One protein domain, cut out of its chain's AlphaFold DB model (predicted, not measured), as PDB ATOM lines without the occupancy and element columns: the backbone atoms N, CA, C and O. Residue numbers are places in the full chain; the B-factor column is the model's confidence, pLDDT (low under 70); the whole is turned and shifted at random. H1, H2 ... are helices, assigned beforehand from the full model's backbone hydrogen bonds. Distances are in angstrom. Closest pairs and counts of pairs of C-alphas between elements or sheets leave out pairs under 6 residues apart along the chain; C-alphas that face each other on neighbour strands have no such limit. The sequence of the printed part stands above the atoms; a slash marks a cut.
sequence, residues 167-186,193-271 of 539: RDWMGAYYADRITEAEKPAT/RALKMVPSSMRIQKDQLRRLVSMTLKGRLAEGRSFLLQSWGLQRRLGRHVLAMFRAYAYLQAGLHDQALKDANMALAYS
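Overview. This is residues 167 to 186 and 193 to 271 of the 539 residues of the protein "Hypothetical protein" of Picocystis salinarum (UniProt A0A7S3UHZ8). H5 folds back along central H4 as a hairpin, H1 and H2 cross H4's other side, and H3 sits aside. The printed part has 99 residues and five named helices, H1 to H5: all helix. It is compact, radius of gyration of the C-alphas 12.4 A, spans 37, 31 and 23 A.

Arrangement. Start at H1, residues 167 to 181, which touches H2, residues 206 to 216, closest C-alphas 171 and 214, 4.2 A. H3, residues 221 to 233, touches no helix but is near H1. The hub, H4, residues 240 to 253, touches H2, closest C-alphas 212 and 250, 5.0 A. H5, residues 257 to 269, forms a hairpin with H4, a shallow tilt of 20 degrees, closest C-alphas 241 and 267, 3.9 A. Every helix O i to N i+4 pair is within hydrogen-bond range.

Along the chain. Find H1's start at C-alpha 167, (-1.142, 22.200, 39.585); H5 ends at C-alpha 269, (-4.853, 48.366, 34.058).

Size, cuts and confidence. Residues 187 to 192 are cut out; C-alphas 186 and 193 are 9.6 A apart. Residue 186 has pLDDT under 70.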
ATOM      1  N   ARG A 167      -0.013  21.276  39.784       94.81
ATOM      2  CA  ARG A 167      -1.142  22.200  39.585       94.81
ATOM      3  C   ARG A 167      -1.859  22.547  40.891       94.81
ATOM      4  O   ARG A 167      -2.194  23.706  41.114       94.81
ATOM      5  N   ASP A 168      -2.087  21.559  41.749       94.00
ATOM      6  CA  ASP A 168      -2.871  21.746  42.973       94.00
ATOM      7  C   ASP A 168      -2.107  22.599  43.995       94.00
ATOM      8  O   ASP A 168      -2.668  23.526  44.577       94.00
ATOM      9  N   TRP A 169      -0.791  22.377  44.120       95.62
ATOM     10  CA  TRP A 169       0.076  23.238  44.927       95.62
ATOM     11  C   TRP A 169       0.085  24.675  44.397       95.62
ATOM     12  O   TRP A 169      -0.068  25.620  45.169       95.62
ATOM     13  N   MET A 170       0.225  24.856  43.079       96.25
ATOM     14  CA  MET A 170       0.238  26.197  42.495       96.25
ATOM     15  C   MET A 170      -1.103  26.908  42.666       96.25
ATOM     16  O   MET A 170      -1.117  28.083  43.017       96.25
ATOM     17  N   GLY A 171      -2.225  26.215  42.466       96.44
ATOM     18  CA  GLY A 171      -3.545  26.801  42.689       96.44
ATOM     19  C   GLY A 171      -3.750  27.217  44.143       96.44
ATOM     20  O   GLY A 171      -4.233  28.321  44.398       96.44
ATOM     21  N   ALA A 172      -3.273  26.406  45.096       96.88
ATOM     22  CA  ALA A 172      -3.243  26.784  46.505       96.88
ATOM     23  C   ALA A 172      -2.391  28.038  46.753       96.88
ATOM     24  O   ALA A 172      -2.855  28.977  47.401       96.88
ATOM     25  N   TYR A 173      -1.183  28.087  46.185       96.69
ATOM     26  CA  TYR A 173      -0.282  29.230  46.302       96.69
ATOM     27  C   TYR A 173      -0.901  30.514  45.733       96.69
ATOM     28  O   TYR A 173      -0.935  31.533  46.422       96.69
ATOM     29  N   TYR A 174      -1.434  30.487  44.510       97.31
ATOM     30  CA  TYR A 174      -2.055  31.660  43.890       97.31
ATOM     31  C   TYR A 174      -3.296  32.130  44.645       97.31
ATOM     32  O   TYR A 174      -3.424  33.326  44.894       97.31
ATOM     33  N   ALA A 175      -4.174  31.221  45.071       97.31
ATOM     34  CA  ALA A 175      -5.341  31.581  45.874       97.31
ATOM     35  C   ALA A 175      -4.946  32.201  47.226       97.31
ATOM     36  O   ALA A 175      -5.560  33.176  47.667       97.31
ATOM     37  N   ASP A 176      -3.885  31.696  47.864       96.38
ATOM     38  CA  ASP A 176      -3.340  32.283  49.089       96.38
ATOM     39  C   ASP A 176      -2.788  33.693  48.834       96.38
ATOM     40  O   ASP A 176      -3.076  34.609  49.605       96.38
ATOM     41  N   ARG A 177      -2.057  33.899  47.728       95.75
ATOM     42  CA  ARG A 177      -1.540  35.219  47.327       95.75
ATOM     43  C   ARG A 177      -2.659  36.202  46.971       95.75
ATOM     44  O   ARG A 177      -2.556  37.367  47.335       95.75
ATOM     45  N   ILE A 178      -3.727  35.747  46.313       95.88
ATOM     46  CA  ILE A 178      -4.926  36.553  46.036       95.88
ATOM     47  C   ILE A 178      -5.586  36.975  47.353       95.88
ATOM     48  O   ILE A 178      -5.838  38.158  47.564       95.88
ATOM     49  N   THR A 179      -5.790  36.030  48.273       93.69
ATOM     50  CA  THR A 179      -6.394  36.305  49.587       93.69
ATOM     51  C   THR A 179      -5.545  37.287  50.401       93.69
ATOM     52  O   THR A 179      -6.075  38.153  51.089       93.69
ATOM     53  N   GLU A 180      -4.216  37.169  50.343       91.81
ATOM     54  CA  GLU A 180      -3.297  38.115  50.985       91.81
ATOM     55  C   GLU A 180      -3.358  39.501  50.335       91.81
ATOM     56  O   GLU A 180      -3.344  40.505  51.039       91.81
ATOM     57  N   ALA A 181      -3.493  39.566  49.009       91.50
ATOM     58  CA  ALA A 181      -3.587  40.818  48.267       91.50
ATOM     59  C   ALA A 181      -4.878  41.613  48.546       91.50
ATOM     60  O   ALA A 181      -4.886  42.830  48.359       91.50
ATOM     61  N   GLU A 182      -5.944  40.952  49.006       90.25
ATOM     62  CA  GLU A 182      -7.199  41.589  49.443       90.25
ATOM     63  C   GLU A 182      -7.125  42.188  50.856       90.25
ATOM     64  O   GLU A 182      -7.975  43.008  51.231       90.25
ATOM     65  N   LYS A 183      -6.132  41.776  51.656       85.62
ATOM     66  CA  LYS A 183      -5.931  42.298  53.009       85.62
ATOM     67  C   LYS A 183      -5.259  43.676  52.953       85.62
ATOM     68  O   LYS A 183      -4.436  43.920  52.067       85.62
ATOM     69  N   PRO A 184      -5.580  44.582  53.894       79.69
ATOM     70  CA  PRO A 184      -4.838  45.828  54.046       79.69
ATOM     71  C   PRO A 184      -3.352  45.538  54.278       79.69
ATOM     72  O   PRO A 184      -3.008  44.589  54.985       79.69
ATOM     73  N   ALA A 185      -2.468  46.351  53.698       72.06
ATOM     74  CA  ALA A 185      -1.049  46.268  54.024       72.06
ATOM     75  C   ALA A 185      -0.839  46.580  55.512       72.06
ATOM     76  O   ALA A 185      -1.402  47.541  56.031       72.06
ATOM     77  N   THR A 186       0.011  45.796  56.178       67.06
ATOM     78  CA  THR A 186       0.267  45.887  57.626       67.06
ATOM     79  C   THR A 186       0.804  47.245  58.087       67.06
ATOM     80  O   THR A 186       0.676  47.567  59.261       67.06
ATOM     81  N   ARG A 193      -4.345  47.843  49.977       80.44
ATOM     82  CA  ARG A 193      -4.679  46.556  49.367       80.44
ATOM     83  C   ARG A 193      -4.119  46.493  47.954       80.44
ATOM     84  O   ARG A 193      -4.237  47.441  47.178       80.44
ATOM     85  N   ALA A 194      -3.531  45.358  47.601       84.19
ATOM     86  CA  ALA A 194      -3.063  45.122  46.239       84.19
ATOM     87  C   ALA A 194      -4.228  44.800  45.291       84.19
ATOM     88  O   ALA A 194      -4.164  45.153  44.115       84.19
ATOM     89  N   LEU A 195      -5.290  44.177  45.810       90.12
ATOM     90  CA  LEU A 195      -6.543  43.931  45.106       90.12
ATOM     91  C   LEU A 195      -7.714  44.507  45.900       90.12
ATOM     92  O   LEU A 195      -7.777  44.394  47.125       90.12
ATOM     93  N   LYS A 196      -8.691  45.076  45.188       88.56
ATOM     94  CA  LYS A 196      -9.951  45.487  45.818       88.56
ATOM     95  C   LYS A 196     -10.661  44.260  46.380       88.56
ATOM     96  O   LYS A 196     -10.718  43.209  45.734       88.56
ATOM     97  N   MET A 197     -11.196  44.422  47.581       88.25
ATOM     98  CA  MET A 197     -11.947  43.385  48.267       88.25
ATOM     99  C   MET A 197     -13.294  43.165  47.574       88.25
ATOM    100  O   MET A 197     -14.009  44.125  47.287       88.25
ATOM    101  N   VAL A 198     -13.640  41.903  47.325       90.94
ATOM    102  CA  VAL A 198     -14.917  41.543  46.699       90.94
ATOM    103  C   VAL A 198     -16.052  41.667  47.726       90.94
ATOM    104  O   VAL A 198     -15.858  41.235  48.873       90.94
ATOM    105  N   PRO A 199     -17.217  42.242  47.362       89.88
ATOM    106  CA  PRO A 199     -18.390  42.285  48.233       89.88
ATOM    107  C   PRO A 199     -18.772  40.898  48.749       89.88
ATOM    108  O   PRO A 199     -18.661  39.911  48.024       89.88
ATOM    109  N   SER A 200     -19.257  40.813  49.988       89.38
ATOM    110  CA  SER A 200     -19.578  39.530  50.629       89.38
ATOM    111  C   SER A 200     -20.596  38.692  49.846       89.38
ATOM    112  O   SER A 200     -20.505  37.473  49.878       89.38
ATOM    113  N   SER A 201     -21.513  39.330  49.106       89.69
ATOM    114  CA  SER A 201     -22.518  38.659  48.267       89.69
ATOM    115  C   SER A 201     -21.936  37.913  47.065       89.69
ATOM    116  O   SER A 201     -22.548  36.966  46.588       89.69
ATOM    117  N   MET A 202     -20.768  38.332  46.575       90.88
ATOM    118  CA  MET A 202     -20.097  37.724  45.424       90.88
ATOM    119  C   MET A 202     -18.845  36.950  45.839       90.88
ATOM    120  O   MET A 202     -18.241  36.280  45.015       90.88
ATOM    121  N   ARG A 203     -18.403  37.044  47.097       93.50
ATOM    122  CA  ARG A 203     -17.097  36.526  47.507       93.50
ATOM    123  C   ARG A 203     -17.054  35.000  47.485       93.50
ATOM    124  O   ARG A 203     -17.763  34.329  48.232       93.50
ATOM    125  N   ILE A 204     -16.112  34.467  46.716       94.31
ATOM    126  CA  ILE A 204     -15.783  33.041  46.706       94.31
ATOM    127  C   ILE A 204     -14.974  32.687  47.963       94.31
ATOM    128  O   ILE A 204     -14.021  33.381  48.324       94.31
ATOM    129  N   GLN A 205     -15.335  31.586  48.625       93.94
ATOM    130  CA  GLN A 205     -14.607  31.083  49.794       93.94
ATOM    131  C   GLN A 205     -13.208  30.590  49.420       93.94
ATOM    132  O   GLN A 205     -12.991  30.072  48.327       93.94
ATOM    133  N   LYS A 206     -12.254  30.681  50.352       93.31
ATOM    134  CA  LYS A 206     -10.837  30.386  50.084       93.31
ATOM    135  C   LYS A 206     -10.604  28.998  49.472       93.31
ATOM    136  O   LYS A 206      -9.876  28.882  48.492       93.31
ATOM    137  N   ASP A 207     -11.232  27.954  50.005       94.81
ATOM    138  CA  ASP A 207     -11.047  26.589  49.490       94.81
ATOM    139  C   ASP A 207     -11.670  26.387  48.107       94.81
ATOM    140  O   ASP A 207     -11.124  25.664  47.273       94.81
ATOM    141  N   GLN A 208     -12.771  27.082  47.822       96.38
ATOM    142  CA  GLN A 208     -13.362  27.100  46.490       96.38
ATOM    143  C   GLN A 208     -12.481  27.886  45.510       96.38
ATOM    144  O   GLN A 208     -12.243  27.413  44.402       96.38
ATOM    145  N   LEU A 209     -11.919  29.023  45.933       96.69
ATOM    146  CA  LEU A 209     -10.973  29.806  45.137       96.69
ATOM    147  C   LEU A 209      -9.744  28.968  44.768       96.69
ATOM    148  O   LEU A 209      -9.335  28.969  43.614       96.69
ATOM    149  N   ARG A 210      -9.195  28.192  45.714       97.06
ATOM    150  CA  ARG A 210      -8.093  27.249  45.451       97.06
ATOM    151  C   ARG A 210      -8.445  26.267  44.336       97.06
ATOM    152  O   ARG A 210      -7.673  26.129  43.392       97.06
ATOM    153  N   ARG A 211      -9.622  25.633  44.413       97.06
ATOM    154  CA  ARG A 211     -10.097  24.684  43.388       97.06
ATOM    155  C   ARG A 211     -10.254  25.350  42.022       97.06
ATOM    156  O   ARG A 211      -9.764  24.808  41.037       97.06
ATOM    157  N   LEU A 212     -10.887  26.520  41.965       97.31
ATOM    158  CA  LEU A 212     -11.122  27.248  40.714       97.31
ATOM    159  C   LEU A 212      -9.809  27.729  40.085       97.31
ATOM    160  O   LEU A 212      -9.583  27.530  38.899       97.31
ATOM    161  N   VAL A 213      -8.874  28.259  40.877       97.06
ATOM    162  CA  VAL A 213      -7.553  28.646  40.359       97.06
ATOM    163  C   VAL A 213      -6.767  27.421  39.873       97.06
ATOM    164  O   VAL A 213      -6.139  27.480  38.817       97.06
ATOM    165  N   SER A 214      -6.829  26.284  40.578       96.25
ATOM    166  CA  SER A 214      -6.256  25.024  40.082       96.25
ATOM    167  C   SER A 214      -6.878  24.591  38.752       96.25
ATOM    168  O   SER A 214      -6.154  24.127  37.875       96.25
ATOM    169  N   MET A 215      -8.188  24.762  38.573       95.06
ATOM    170  CA  MET A 215      -8.874  24.465  37.314       95.06
ATOM    171  C   MET A 215      -8.443  25.412  36.190       95.06
ATOM    172  O   MET A 215      -8.148  24.935  35.101       95.06
ATOM    173  N   THR A 216      -8.305  26.714  36.452       93.44
ATOM    174  CA  THR A 216      -7.735  27.691  35.502       93.44
ATOM    175  C   THR A 216      -6.318  27.323  35.061       93.44
ATOM    176  O   THR A 216      -5.943  27.531  33.913       93.44
ATOM    177  N   LEU A 217      -5.513  26.745  35.954       94.31
ATOM    178  CA  LEU A 217      -4.159  26.295  35.623       94.31
ATOM    179  C   LEU A 217      -4.133  25.040  34.734       94.31
ATOM    180  O   LEU A 217      -3.069  24.682  34.223       94.31
ATOM    181  N   LYS A 218      -5.267  24.359  34.519       90.81
ATOM    182  CA  LYS A 218      -5.368  23.271  33.538       90.81
ATOM    183  C   LYS A 218      -5.202  23.870  32.134       90.81
ATOM    184  O   LYS A 218      -5.972  24.729  31.740       90.81
ATOM    185  N   GLY A 219      -4.171  23.449  31.403       85.00
ATOM    186  CA  GLY A 219      -3.797  24.038  30.104       85.00
ATOM    187  C   GLY A 219      -2.878  25.265  30.204       85.00
ATOM    188  O   GLY A 219      -2.120  25.527  29.282       85.00
ATOM    189  N   ARG A 220      -2.834  25.946  31.359       90.25
ATOM    190  CA  ARG A 220      -2.018  27.156  31.609       90.25
ATOM    191  C   ARG A 220      -0.905  26.950  32.642       90.25
ATOM    192  O   ARG A 220      -0.392  27.891  33.244       90.25
ATOM    193  N   LEU A 221      -0.516  25.696  32.874       92.94
ATOM    194  CA  LEU A 221       0.481  25.327  33.884       92.94
ATOM    195  C   LEU A 221       1.855  25.950  33.586       92.94
ATOM    196  O   LEU A 221       2.515  26.448  34.498       92.94
ATOM    197  N   ALA A 222       2.266  25.954  32.316       92.25
ATOM    198  CA  ALA A 222       3.508  26.590  31.876       92.25
ATOM    199  C   ALA A 222       3.482  28.112  32.103       92.25
ATOM    200  O   ALA A 222       4.443  28.675  32.622       92.25
ATOM    201  N   GLU A 223       2.351  28.753  31.801       91.81
ATOM    202  CA  GLU A 223       2.130  30.186  32.008       91.81
ATOM    203  C   GLU A 223       2.238  30.557  33.497       91.81
ATOM    204  O   GLU A 223       3.019  31.432  33.874       91.81
ATOM    205  N   GLY A 224       1.549  29.814  34.374       94.38
ATOM    206  CA  GLY A 224       1.659  29.984  35.825       94.38
ATOM    207  C   GLY A 224       3.105  29.855  36.320       94.38
ATOM    208  O   GLY A 224       3.608  30.707  37.052       94.38
ATOM    209  N   ARG A 225       3.832  28.833  35.865       95.25
ATOM    210  CA  ARG A 225       5.248  28.651  36.223       95.25
ATOM    211  C   ARG A 225       6.121  29.818  35.770       95.25
ATOM    212  O   ARG A 225       6.975  30.249  36.542       95.25
ATOM    213  N   SER A 226       5.882  30.357  34.577       93.56
ATOM    214  CA  SER A 226       6.598  31.529  34.066       93.56
ATOM    215  C   SER A 226       6.438  32.740  34.992       93.56
ATOM    216  O   SER A 226       7.431  33.345  35.394       93.56
ATOM    217  N   PHE A 227       5.217  33.035  35.456       94.62
ATOM    218  CA  PHE A 227       4.999  34.128  36.413       94.62
ATOM    219  C   PHE A 227       5.691  33.890  37.761       94.62
ATOM    220  O   PHE A 227       6.234  34.826  38.358       94.62
ATOM    221  N   LEU A 228       5.700  32.645  38.256       94.06
ATOM    222  CA  LEU A 228       6.459  32.306  39.462       94.06
ATOM    223  C   LEU A 228       7.949  32.556  39.255       94.06
ATOM    224  O   LEU A 228       8.560  33.189  40.108       94.06
ATOM    225  N   LEU A 229       8.517  32.139  38.123       91.81
ATOM    226  CA  LEU A 229       9.930  32.343  37.805       91.81
ATOM    227  C   LEU A 229      10.299  33.820  37.701       91.81
ATOM    228  O   LEU A 229      11.290  34.232  38.297       91.81
ATOM    229  N   GLN A 230       9.478  34.630  37.032       88.44
ATOM    230  CA  GLN A 230       9.686  36.078  36.962       88.44
ATOM    231  C   GLN A 230       9.670  36.710  38.361       88.44
ATOM    232  O   GLN A 230      10.541  37.510  38.696       88.44
ATOM    233  N   SER A 231       8.710  36.325  39.208       90.00
ATOM    234  CA  SER A 231       8.608  36.878  40.564       90.00
ATOM    235  C   SER A 231       9.733  36.395  41.487       90.00
ATOM    236  O   SER A 231      10.404  37.200  42.125       90.00
ATOM    237  N   TRP A 232       9.985  35.089  41.546       89.25
ATOM    238  CA  TRP A 232      10.962  34.492  42.451       89.25
ATOM    239  C   TRP A 232      12.399  34.720  42.000       89.25
ATOM    240  O   TRP A 232      13.249  34.934  42.858       89.25
ATOM    241  N   GLY A 233      12.668  34.723  40.693       81.88
ATOM    242  CA  GLY A 233      13.987  35.020  40.136       81.88
ATOM    243  C   GLY A 233      14.424  36.456  40.417       81.88
ATOM    244  O   GLY A 233      15.563  36.682  40.809       81.88
ATOM    245  N   LEU A 234      13.494  37.414  40.318       80.75
ATOM    246  CA  LEU A 234      13.745  38.829  40.622       80.75
ATOM    247  C   LEU A 234      13.545  39.189  42.102       80.75
ATOM    248  O   LEU A 234      13.629  40.362  42.456       80.75
ATOM    249  N   GLN A 235      13.231  38.215  42.963       79.81
ATOM    250  CA  GLN A 235      12.915  38.432  44.383       79.81
ATOM    251  C   GLN A 235      11.788  39.456  44.614       79.81
ATOM    252  O   GLN A 235      11.754  40.177  45.611       79.81
ATOM    253  N   ARG A 236      10.823  39.502  43.691       86.00
ATOM    254  CA  ARG A 236       9.659  40.389  43.730       86.00
ATOM    255  C   ARG A 236       8.403  39.625  44.130       86.00
ATOM    256  O   ARG A 236       8.293  38.405  43.994       86.00
ATOM    257  N   ARG A 237       7.410  40.364  44.625       88.25
ATOM    258  CA  ARG A 237       6.050  39.833  44.781       88.25
ATOM    259  C   ARG A 237       5.434  39.607  43.399       88.25
ATOM    260  O   ARG A 237       5.811  40.268  42.434       88.25
ATOM    261  N   LEU A 238       4.466  38.694  43.318       92.12
ATOM    262  CA  LEU A 238       3.656  38.544  42.110       92.12
ATOM    263  C   LEU A 238       2.969  39.870  41.770       92.12
ATOM    264  O   LEU A 238       2.458  40.560  42.657       92.12
ATOM    265  N   GLY A 239       2.963  40.208  40.482       91.50
ATOM    266  CA  GLY A 239       2.326  41.419  39.983       91.50
ATOM    267  C   GLY A 239       0.821  41.418  40.241       91.50
ATOM    268  O   GLY A 239       0.165  40.376  40.175       91.50
ATOM    269  N   ARG A 240       0.262  42.608  40.496       93.38
ATOM    270  CA  ARG A 240      -1.187  42.789  40.697       93.38
ATOM    271  C   ARG A 240      -1.986  42.287  39.497       93.38
ATOM    272  O   ARG A 240      -3.009  41.647  39.696       93.38
ATOM    273  N   HIS A 241      -1.475  42.507  38.286       94.94
ATOM    274  CA  HIS A 241      -2.096  42.034  37.052       94.94
ATOM    275  C   HIS A 241      -2.221  40.507  36.991       94.94
ATOM    276  O   HIS A 241      -3.286  40.004  36.653       94.94
ATOM    277  N   VAL A 242      -1.185  39.762  37.400       96.06
ATOM    278  CA  VAL A 242      -1.219  38.288  37.431       96.06
ATOM    279  C   VAL A 242      -2.249  37.788  38.441       96.06
ATOM    280  O   VAL A 242      -3.031  36.887  38.145       96.06
ATOM    281  N   LEU A 243      -2.269  38.378  39.641       96.75
ATOM    282  CA  LEU A 243      -3.229  37.993  40.678       96.75
ATOM    283  C   LEU A 243      -4.668  38.314  40.255       96.75
ATOM    284  O   LEU A 243      -5.550  37.476  40.424       96.75
ATOM    285  N   ALA A 244      -4.892  39.495  39.673       97.06
ATOM    286  CA  ALA A 244      -6.188  39.902  39.140       97.06
ATOM    287  C   ALA A 244      -6.637  38.995  37.984       97.06
ATOM    288  O   ALA A 244      -7.797  38.604  37.955       97.06
ATOM    289  N   MET A 245      -5.729  38.572  37.100       97.25
ATOM    290  CA  MET A 245      -6.026  37.638  36.010       97.25
ATOM    291  C   MET A 245      -6.483  36.267  36.529       97.25
ATOM    292  O   MET A 245      -7.541  35.781  36.136       97.25
ATOM    293  N   PHE A 246      -5.725  35.641  37.439       97.31
ATOM    294  CA  PHE A 246      -6.130  34.349  38.009       97.31
ATOM    295  C   PHE A 246      -7.426  34.454  38.812       97.31
ATOM    296  O   PHE A 246      -8.244  33.533  38.772       97.31
ATOM    297  N   ARG A 247      -7.639  35.581  39.508       97.31
ATOM    298  CA  ARG A 247      -8.906  35.858  40.186       97.31
ATOM    299  C   ARG A 247     -10.046  35.982  39.171       97.31
ATOM    300  O   ARG A 247     -11.038  35.284  39.327       97.31
ATOM    301  N   ALA A 248      -9.882  36.760  38.102       97.75
ATOM    302  CA  ALA A 248     -10.884  36.931  37.052       97.75
ATOM    303  C   ALA A 248     -11.322  35.589  36.447       97.75
ATOM    304  O   ALA A 248     -12.514  35.295  36.431       97.75
ATOM    305  N   TYR A 249     -10.379  34.726  36.054       97.25
ATOM    306  CA  TYR A 249     -10.713  33.387  35.556       97.25
ATOM    307  C   TYR A 249     -11.437  32.520  36.591       97.25
ATOM    308  O   TYR A 249     -12.368  31.799  36.238       97.25
ATOM    309  N   ALA A 250     -11.056  32.594  37.871       97.19
ATOM    310  CA  ALA A 250     -11.765  31.865  38.920       97.19
ATOM    311  C   ALA A 250     -13.222  32.344  39.063       97.19
ATOM    312  O   ALA A 250     -14.125  31.519  39.184       97.19
ATOM    313  N   TYR A 251     -13.469  33.656  38.993       97.62
ATOM    314  CA  TYR A 251     -14.826  34.212  39.002       97.62
ATOM    315  C   TYR A 251     -15.614  33.871  37.726       97.62
ATOM    316  O   TYR A 251     -16.811  33.611  37.824       97.62
ATOM    317  N   LEU A 252     -14.961  33.772  36.557       96.75
ATOM    318  CA  LEU A 252     -15.603  33.283  35.328       96.75
ATOM    319  C   LEU A 252     -16.080  31.845  35.480       96.75
ATOM    320  O   LEU A 252     -17.240  31.552  35.203       96.75
ATOM    321  N   GLN A 253     -15.217  30.963  35.984       95.44
ATOM    322  CA  GLN A 253     -15.573  29.566  36.234       95.44
ATOM    323  C   GLN A 253     -16.663  29.410  37.300       95.44
ATOM    324  O   GLN A 253     -17.405  28.433  37.281       95.44
ATOM    325  N   ALA A 254     -16.776  30.366  38.224       96.25
ATOM    326  CA  ALA A 254     -17.848  30.408  39.213       96.25
ATOM    327  C   ALA A 254     -19.177  30.974  38.674       96.25
ATOM    328  O   ALA A 254     -20.149  31.010  39.424       96.25
ATOM    329  N   GLY A 255     -19.232  31.441  37.420       96.12
ATOM    330  CA  GLY A 255     -20.422  32.080  36.843       96.12
ATOM    331  C   GLY A 255     -20.664  33.521  37.316       96.12
ATOM    332  O   GLY A 255     -21.741  34.070  37.120       96.12
ATOM    333  N   LEU A 256     -19.680  34.150  37.963       96.88
ATOM    334  CA  LEU A 256     -19.783  35.499  38.525       96.88
ATOM    335  C   LEU A 256     -19.152  36.524  37.572       96.88
ATOM    336  O   LEU A 256     -18.090  37.098  37.843       96.88
ATOM    337  N   HIS A 257     -19.811  36.729  36.434       96.44
ATOM    338  CA  HIS A 257     -19.271  37.453  35.282       96.44
ATOM    339  C   HIS A 257     -18.985  38.942  35.559       96.44
ATOM    340  O   HIS A 257     -17.943  39.453  35.151       96.44
ATOM    341  N   ASP A 258     -19.816  39.621  36.356       95.44
ATOM    342  CA  ASP A 258     -19.593  41.027  36.739       95.44
ATOM    343  C   ASP A 258     -18.289  41.235  37.517       95.44
ATOM    344  O   ASP A 258     -17.541  42.193  37.294       95.44
ATOM    345  N   GLN A 259     -18.011  40.344  38.473       96.31
ATOM    346  CA  GLN A 259     -16.796  40.426  39.276       96.31
ATOM    347  C   GLN A 259     -15.574  40.022  38.448       96.31
ATOM    348  O   GLN A 259     -14.537  40.683  38.537       96.31
ATOM    349  N   ALA A 260     -15.714  39.010  37.590       97.81
ATOM    350  CA  ALA A 260     -14.678  38.651  36.635       97.81
ATOM    351  C   ALA A 260     -14.308  39.816  35.710       97.81
ATOM    352  O   ALA A 260     -13.123  40.075  35.510       97.81
ATOM    353  N   LEU A 261     -15.293  40.563  35.203       97.50
ATOM    354  CA  LEU A 261     -15.055  41.723  34.345       97.50
ATOM    355  C   LEU A 261     -14.289  42.828  35.083       97.50
ATOM    356  O   LEU A 261     -13.353  43.412  34.531       97.50
ATOM    357  N   LYS A 262     -14.632  43.107  36.346       96.62
ATOM    358  CA  LYS A 262     -13.891  44.075  37.179       96.62
ATOM    359  C   LYS A 262     -12.434  43.656  37.369       96.62
ATOM    360  O   LYS A 262     -11.535  44.494  37.279       96.62
ATOM    361  N   ASP A 263     -12.204  42.371  37.611       97.19
ATOM    362  CA  ASP A 263     -10.868  41.822  37.825       97.19
ATOM    363  C   ASP A 263     -10.051  41.756  36.533       97.19
ATOM    364  O   ASP A 263      -8.860  42.056  36.554       97.19
ATOM    365  N   ALA A 264     -10.680  41.465  35.395       97.56
ATOM    366  CA  ALA A 264     -10.028  41.485  34.092       97.56
ATOM    367  C   ALA A 264      -9.599  42.905  33.682       97.56
ATOM    368  O   ALA A 264      -8.464  43.110  33.253       97.56
ATOM    369  N   ASN A 265     -10.455  43.908  33.912       96.12
ATOM    370  CA  ASN A 265     -10.083  45.316  33.728       96.12
ATOM    371  C   ASN A 265      -8.915  45.712  34.639       96.12
ATOM    372  O   ASN A 265      -7.990  46.396  34.207       96.12
ATOM    373  N   MET A 266      -8.926  45.260  35.896       94.69
ATOM    374  CA  MET A 266      -7.814  45.481  36.821       94.69
ATOM    375  C   MET A 266      -6.527  44.800  36.344       94.69
ATOM    376  O   MET A 266      -5.445  45.372  36.481       94.69
ATOM    377  N   ALA A 267      -6.636  43.595  35.783       95.88
ATOM    378  CA  ALA A 267      -5.501  42.857  35.256       95.88
ATOM    379  C   ALA A 267      -4.808  43.637  34.134       95.88
ATOM    380  O   ALA A 267      -3.589  43.781  34.157       95.88
ATOM    381  N   LEU A 268      -5.587  44.206  33.214       95.12
ATOM    382  CA  LEU A 268      -5.064  45.027  32.129       95.12
ATOM    383  C   LEU A 268      -4.548  46.392  32.621       95.12
ATOM    384  O   LEU A 268      -3.469  46.814  32.233       95.12
ATOM    385  N   ALA A 269      -5.255  47.054  33.540       93.50
ATOM    386  CA  ALA A 269      -4.853  48.366  34.058       93.50
ATOM    387  C   ALA A 269      -3.512  48.350  34.821       93.50
ATOM    388  O   ALA A 269      -2.813  49.357  34.863       93.50
ATOM    389  N   TYR A 270      -3.158  47.221  35.443       92.06
ATOM    390  CA  TYR A 270      -1.877  47.040  36.141       92.06
ATOM    391  C   TYR A 270      -0.868  46.202  35.347       92.06
ATOM    392  O   TYR A 270       0.119  45.720  35.928       92.06
ATOM    393  N   SER A 271      -1.133  45.954  34.066       91.12
ATOM    394  CA  SER A 271      -0.235  45.172  33.230       91.12
ATOM    395  C   SER A 271       1.052  45.951  32.940       91.12
ATOM    396  O   SER A 271       1.047  47.183  32.927       91.12
TER     397      SER A 271